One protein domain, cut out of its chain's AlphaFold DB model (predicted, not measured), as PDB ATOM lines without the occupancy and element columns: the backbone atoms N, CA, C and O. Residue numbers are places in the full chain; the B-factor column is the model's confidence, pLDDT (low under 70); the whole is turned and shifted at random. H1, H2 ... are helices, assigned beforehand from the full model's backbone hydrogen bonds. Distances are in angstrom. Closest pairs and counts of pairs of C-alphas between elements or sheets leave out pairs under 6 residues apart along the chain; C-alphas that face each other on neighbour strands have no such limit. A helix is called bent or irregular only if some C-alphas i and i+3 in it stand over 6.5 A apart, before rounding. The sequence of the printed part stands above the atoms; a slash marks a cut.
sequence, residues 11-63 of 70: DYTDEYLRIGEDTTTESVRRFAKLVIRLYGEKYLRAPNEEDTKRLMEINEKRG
ATOM      1  N   ASP A  11     134.129  94.981  40.428       59.38
ATOM      2  CA  ASP A  11     135.053  94.091  41.128       59.38
ATOM      3  C   ASP A  11     136.285  94.833  41.670       59.38
ATOM      4  O   ASP A  11     136.670  94.639  42.820       59.38
ATOM      5  N   TYR A  12     136.852  95.758  40.897       58.28
ATOM      6  CA  TYR A  12     138.034  96.520  41.292       58.28
ATOM      7  C   TYR A  12     137.716  97.522  42.403       58.28
ATOM      8  O   TYR A  12     138.555  97.803  43.256       58.28
ATOM      9  N   THR A  13     136.499  98.076  42.411       58.34
ATOM     10  CA  THR A  13     136.055  98.964  43.492       58.34
ATOM     11  C   THR A  13     135.793  98.209  44.790       58.34
ATOM     12  O   THR A  13     136.138  98.731  45.846       58.34
ATOM     13  N   ASP A  14     135.237  96.997  44.720       60.94
ATOM     14  CA  ASP A  14     135.006  96.151  45.897       60.94
ATOM     15  C   ASP A  14     136.331  95.660  46.494       60.94
ATOM     16  O   ASP A  14     136.568  95.819  47.688       60.94
ATOM     17  N   GLU A  15     137.261  95.172  45.665       61.16
ATOM     18  CA  GLU A  15     138.579  94.750  46.144       61.16
ATOM     19  C   GLU A  15     139.399  95.915  46.702       61.16
ATOM     20  O   GLU A  15     140.046  95.765  47.737       61.16
ATOM     21  N   TYR A  16     139.353  97.095  46.077       58.69
ATOM     22  CA  TYR A  16     140.062  98.271  46.583       58.69
ATOM     23  C   TYR A  16     139.456  98.790  47.893       58.69
ATOM     24  O   TYR A  16     140.198  99.192  48.792       58.69
ATOM     25  N   LEU A  17     138.125  98.751  48.029       60.31
ATOM     26  CA  LEU A  17     137.445  99.102  49.273       60.31
ATOM     27  C   LEU A  17     137.766  98.085  50.369       60.31
ATOM     28  O   LEU A  17     138.132  98.499  51.461       60.31
ATOM     29  N   ARG A  18     137.749  96.784  50.065       59.94
ATOM     30  CA  ARG A  18     138.094  95.707  51.004       59.94
ATOM     31  C   ARG A  18     139.558  95.767  51.446       59.94
ATOM     32  O   ARG A  18     139.836  95.690  52.634       59.94
ATOM     33  N   ILE A  19     140.501  96.000  50.529       60.16
ATOM     34  CA  ILE A  19     141.923  96.212  50.858       60.16
ATOM     35  C   ILE A  19     142.100  97.493  51.685       60.16
ATOM     36  O   ILE A  19     142.907  97.527  52.620       60.16
ATOM     37  N   GLY A  20     141.352  98.549  51.357       59.75
ATOM     38  CA  GLY A  20     141.309  99.795  52.113       59.75
ATOM     39  C   GLY A  20     140.771  99.592  53.527       59.75
ATOM     40  O   GLY A  20     141.380 100.079  54.474       59.75
ATOM     41  N   GLU A  21     139.694  98.831  53.687       59.72
ATOM     42  CA  GLU A  21     139.115  98.446  54.970       59.72
ATOM     43  C   GLU A  21     140.075  97.567  55.768       59.72
ATOM     44  O   GLU A  21     140.335  97.879  56.926       59.72
ATOM     45  N   ASP A  22     140.688  96.549  55.166       61.72
ATOM     46  CA  ASP A  22     141.637  95.650  55.828       61.72
ATOM     47  C   ASP A  22     142.903  96.396  56.283       61.72
ATOM     48  O   ASP A  22     143.353  96.255  57.425       61.72
ATOM     49  N   THR A  23     143.453  97.264  55.428       61.47
ATOM     50  CA  THR A  23     144.671  98.042  55.720       61.47
ATOM     51  C   THR A  23     144.399  99.187  56.697       61.47
ATOM     52  O   THR A  23     145.212  99.453  57.591       61.47
ATOM     53  N   THR A  24     143.250  99.859  56.576       62.03
ATOM     54  CA  THR A  24     142.834 100.920  57.507       62.03
ATOM     55  C   THR A  24     142.503 100.322  58.867       62.03
ATOM     56  O   THR A  24     142.962 100.834  59.888       62.03
ATOM     57  N   THR A  25     141.809  99.185  58.901       74.25
ATOM     58  CA  THR A  25     141.503  98.451  60.133       74.25
ATOM     59  C   THR A  25     142.779  97.975  60.818       74.25
ATOM     60  O   THR A  25     142.920  98.140  62.030       74.25
ATOM     61  N   GLU A  26     143.748  97.443  60.074       81.81
ATOM     62  CA  GLU A  26     145.024  97.017  60.650       81.81
ATOM     63  C   GLU A  26     145.858  98.203  61.162       81.81
ATOM     64  O   GLU A  26     146.433  98.137  62.251       81.81
ATOM     65  N   SER A  27     145.871  99.327  60.442       79.75
ATOM     66  CA  SER A  27     146.548 100.554  60.882       79.75
ATOM     67  C   SER A  27     145.932 101.113  62.167       79.75
ATOM     68  O   SER A  27     146.658 101.427  63.113       79.75
ATOM     69  N   VAL A  28     144.600 101.155  62.257       86.25
ATOM     70  CA  VAL A  28     143.874 101.571  63.467       86.25
ATOM     71  C   VAL A  28     144.130 100.599  64.620       86.25
ATOM     72  O   VAL A  28     144.385 101.037  65.741       86.25
ATOM     73  N   ARG A  29     144.150  99.284  64.369       87.19
ATOM     74  CA  ARG A  29     144.487  98.275  65.389       87.19
ATOM     75  C   ARG A  29     145.908  98.449  65.913       87.19
ATOM     76  O   ARG A  29     146.122  98.382  67.123       87.19
ATOM     77  N   ARG A  30     146.887  98.681  65.035       89.31
ATOM     78  CA  ARG A  30     148.282  98.940  65.429       89.31
ATOM     79  C   ARG A  30     148.410 100.231  66.221       89.31
ATOM     80  O   ARG A  30     149.079 100.236  67.251       89.31
ATOM     81  N   PHE A  31     147.729 101.287  65.786       86.94
ATOM     82  CA  PHE A  31     147.678 102.552  66.505       86.94
ATOM     83  C   PHE A  31     147.076 102.376  67.904       86.94
ATOM     84  O   PHE A  31     147.706 102.751  68.888       86.94
ATOM     85  N   ALA A  32     145.919 101.723  68.018       89.25
ATOM     86  CA  ALA A  32     145.277 101.448  69.299       89.25
ATOM     87  C   ALA A  32     146.179 100.617  70.228       89.25
ATOM     88  O   ALA A  32     146.345 100.966  71.393       89.25
ATOM     89  N   LYS A  33     146.838  99.570  69.710       92.31
ATOM     90  CA  LYS A  33     147.825  98.784  70.473       92.31
ATOM     91  C   LYS A  33     148.987  99.646  70.965       92.31
ATOM     92  O   LYS A  33     149.432  99.470  72.094       92.31
ATOM     93  N   LEU A  34     149.476 100.573  70.144       94.69
ATOM     94  CA  LEU A  34     150.560 101.480  70.516       94.69
ATOM     95  C   LEU A  34     150.113 102.477  71.591       94.69
ATOM     96  O   LEU A  34     150.827 102.664  72.571       94.69
ATOM     97  N   VAL A  35     148.913 103.047  71.468       93.94
ATOM     98  CA  VAL A  35     148.319 103.917  72.495       93.94
ATOM     99  C   VAL A  35     148.156 103.161  73.813       93.94
ATOM    100  O   VAL A  35     148.596 103.649  74.849       93.94
ATOM    101  N   ILE A  36     147.603 101.946  73.783       93.44
ATOM    102  CA  ILE A  36     147.461 101.097  74.973       93.44
ATOM    103  C   ILE A  36     148.833 100.767  75.568       93.44
ATOM    104  O   ILE A  36     149.001 100.833  76.777       93.44
ATOM    105  N   ARG A  37     149.839 100.461  74.748       93.56
ATOM    106  CA  ARG A  37     151.190 100.180  75.246       93.56
ATOM    107  C   ARG A  37     151.823 101.394  75.931       93.56
ATOM    108  O   ARG A  37     152.486 101.227  76.944       93.56
ATOM    109  N   LEU A  38     151.651 102.592  75.374       93.81
ATOM    110  CA  LEU A  38     152.272 103.812  75.903       93.81
ATOM    111  C   LEU A  38     151.540 104.382  77.120       93.81
ATOM    112  O   LEU A  38     152.162 104.979  77.995       93.81
ATOM    113  N   TYR A  39     150.220 104.238  77.159       90.94
ATOM    114  CA  TYR A  39     149.365 104.952  78.103       90.94
ATOM    115  C   TYR A  39     148.529 104.022  78.985       90.94
ATOM    116  O   TYR A  39     147.939 104.476  79.964       90.94
ATOM    117  N   GLY A  40     148.493 102.726  78.686       92.06
ATOM    118  CA  GLY A  40     147.665 101.745  79.380       92.06
ATOM    119  C   GLY A  40     147.987 101.643  80.862       92.06
ATOM    120  O   GLY A  40     147.078 101.709  81.679       92.06
ATOM    121  N   GLU A  41     149.266 101.604  81.232       90.44
ATOM    122  CA  GLU A  41     149.665 101.569  82.648       90.44
ATOM    123  C   GLU A  41     149.157 102.782  83.434       90.44
ATOM    124  O   GLU A  41     148.835 102.684  84.616       90.44
ATOM    125  N   LYS A  42     149.049 103.936  82.770       87.94
ATOM    126  CA  LYS A  42     148.608 105.175  83.400       87.94
ATOM    127  C   LYS A  42     147.087 105.306  83.461       87.94
ATOM    128  O   LYS A  42     146.588 105.775  84.477       87.94
ATOM    129  N   TYR A  43     146.370 104.932  82.399       87.56
ATOM    130  CA  TYR A  43     144.937 105.236  82.256       87.56
ATOM    131  C   TYR A  43     144.008 104.016  82.262       87.56
ATOM    132  O   TYR A  43     142.810 104.195  82.440       87.56
ATOM    133  N   LEU A  44     144.518 102.794  82.075       89.56
ATOM    134  CA  LEU A  44     143.715 101.561  82.178       89.56
ATOM    135  C   LEU A  44     143.758 100.936  83.579       89.56
ATOM    136  O   LEU A  44     143.171  99.880  83.802       89.56
ATOM    137  N   ARG A  45     144.442 101.579  84.530       90.12
ATOM    138  CA  ARG A  45     144.412 101.209  85.948       90.12
ATOM    139  C   ARG A  45     143.275 101.918  86.682       90.12
ATOM    140  O   ARG A  45     142.776 102.946  86.228       90.12
ATOM    141  N   ALA A  46     142.926 101.409  87.861       89.62
ATOM    142  CA  ALA A  46     142.065 102.144  88.778       89.62
ATOM    143  C   ALA A  46     142.722 103.495  89.156       89.62
ATOM    144  O   ALA A  46     143.944 103.530  89.379       89.62
ATOM    145  N   PRO A  47     141.950 104.599  89.217       88.06
ATOM    146  CA  PRO A  47     142.447 105.880  89.703       88.06
ATOM    147  C   PRO A  47     142.994 105.738  91.124       88.06
ATOM    148  O   PRO A  47     142.410 105.037  91.949       88.06
ATOM    149  N   ASN A  48     144.108 106.405  91.408       90.06
ATOM    150  CA  ASN A  48     144.635 106.523  92.762       90.06
ATOM    151  C   ASN A  48     144.246 107.888  93.362       90.06
ATOM    152  O   ASN A  48     143.549 108.699  92.739       90.06
ATOM    153  N   GLU A  49     144.682 108.146  94.595       92.44
ATOM    154  CA  GLU A  49     144.388 109.405  95.288       92.44
ATOM    155  C   GLU A  49     144.924 110.629  94.531       92.44
ATOM    156  O   GLU A  49     144.258 111.662  94.472       92.44
ATOM    157  N   GLU A  50     146.089 110.509  93.891       91.88
ATOM    158  CA  GLU A  50     146.706 111.591  93.124       91.88
ATOM    159  C   GLU A  50     145.910 111.919  91.855       91.88
ATOM    160  O   GLU A  50     145.659 113.091  91.567       91.88
ATOM    161  N   ASP A  51     145.442 110.903  91.122       90.50
ATOM    162  CA  ASP A  51     144.575 111.105  89.956       90.50
ATOM    163  C   ASP A  51     143.269 111.796  90.356       90.50
ATOM    164  O   ASP A  51     142.808 112.712  89.675       90.50
ATOM    165  N   THR A  52     142.697 111.380  91.488       89.00
ATOM    166  CA  THR A  52     141.455 111.944  92.023       89.00
ATOM    167  C   THR A  52     141.647 113.406  92.414       89.00
ATOM    168  O   THR A  52     140.861 114.262  92.007       89.00
ATOM    169  N   LYS A  53     142.734 113.719  93.126       91.50
ATOM    170  CA  LYS A  53     143.083 115.094  93.498       91.50
ATOM    171  C   LYS A  53     143.286 115.971  92.264       91.50
ATOM    172  O   LYS A  53     142.723 117.060  92.177       91.50
ATOM    173  N   ARG A  54     144.022 115.473  91.269       90.62
ATOM    174  CA  ARG A  54     144.233 116.176  90.000       90.62
ATOM    175  C   ARG A  54     142.915 116.446  89.271       90.62
ATOM    176  O   ARG A  54     142.733 117.532  88.722       90.62
ATOM    177  N   LEU A  55     142.004 115.472  89.237       87.75
ATOM    178  CA  LEU A  55     140.680 115.644  88.634       87.75
ATOM    179  C   LEU A  55     139.859 116.707  89.377       87.75
ATOM    180  O   LEU A  55     139.234 117.541  88.724       87.75
ATOM    181  N   MET A  56     139.909 116.730  90.712       87.56
ATOM    182  CA  MET A  56     139.238 117.750  91.529       87.56
ATOM    183  C   MET A  56     139.755 119.161  91.234       87.56
ATOM    184  O   MET A  56     138.951 120.048  90.971       87.56
ATOM    185  N   GLU A  57     141.073 119.365  91.176       90.44
ATOM    186  CA  GLU A  57     141.667 120.676  90.859       90.44
ATOM    187  C   GLU A  57     141.269 121.181  89.459       90.44
ATOM    188  O   GLU A  57     141.047 122.376  89.242       90.44
ATOM    189  N   ILE A  58     141.179 120.278  88.476       88.56
ATOM    190  CA  ILE A  58     140.734 120.622  87.118       88.56
ATOM    191  C   ILE A  58     139.248 120.989  87.116       88.56
ATOM    192  O   ILE A  58     138.858 121.947  86.444       88.56
ATOM    193  N   ASN A  59     138.426 120.240  87.850       87.00
ATOM    194  CA  ASN A  59     136.990 120.480  87.941       87.00
ATOM    195  C   ASN A  59     136.672 121.775  88.689       87.00
ATOM    196  O   ASN A  59     135.816 122.527  88.231       87.00
ATOM    197  N   GLU A  60     137.398 122.093  89.758       87.75
ATOM    198  CA  GLU A  60     137.254 123.348  90.496       87.75
ATOM    199  C   GLU A  60     137.482 124.559  89.583       87.75
ATOM    200  O   GLU A  60     136.636 125.451  89.505       87.75
ATOM    201  N   LYS A  61     138.552 124.539  88.774       87.88
ATOM    202  CA  LYS A  61     138.826 125.589  87.772       87.88
ATOM    203  C   LYS A  61     137.731 125.727  86.713       87.88
ATOM    204  O   LYS A  61     137.624 126.773  86.082       87.88
ATOM    205  N   ARG A  62     136.960 124.665  86.475       86.12
ATOM    206  CA  ARG A  62     135.892 124.613  85.468       86.12
ATOM    207  C   ARG A  62     134.496 124.850  86.050       86.12
ATOM    208  O   ARG A  62     133.550 124.902  85.273       86.12
ATOM    209  N   GLY A  63     134.353 124.991  87.370       85.06
ATOM    210  CA  GLY A  63     133.053 125.143  88.033       85.06
ATOM    211  C   GLY A  63     132.284 123.830  88.229       85.06
ATOM    212  O   GLY A  63     131.059 123.843  88.239       85.06
TER     213      GLY A  63
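AT A GLANCE: This is residues 11 to 63 of the 70 residues of an uncharacterized protein of Hordeum vulgare subsp. vulgare (UniProt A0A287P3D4). One long helix, H1, makes most of the length, and the shorter helix H2 turns away from its far end across a short loop, so that the two make an open L without packing on each other. The printed part has 53 residues with two named helices, H1 then H2, and no named strand; the class is all helix. The whole is extended, with a radius of gyration of the C-alphas of 19.5 A and spans of 57 by 26 by 13 A.

IN THESE COORDINATES: H1, residues 11 to 43, runs 43.7 A from C-alpha 11 at (135.053, 94.091, 41.128) to C-alpha 43 at (144.937, 105.236, 82.256). It has a kink of 46 degrees near residue 37 and is irregular, with C-alphas 38 and 41 7.6 A apart. H2, residues 49 to 62, runs 20.0 A and ends at C-alpha 62 at (135.892, 124.613, 85.468).

HOW THE PARTS SIT: H1 and H2 are apart, with no C-alpha of the one within 8 A of the other. A tight link of 5 residues joins them. Residues 11 to 35 of H1 stand free, as do residues 56 to 63, of which 56 to 62 belong to H2. In H2 every O i to N i+4 pair is within hydrogen-bond range; in H1, 27 of 29 are.

THE WHOLE: The C-alphas of Asp 11 and Glu 60, the two farthest apart, are 57.4 A apart. The printed part has no cut. The mean pLDDT of the printed part is 81.3, and residues 11 to 24 are under 70.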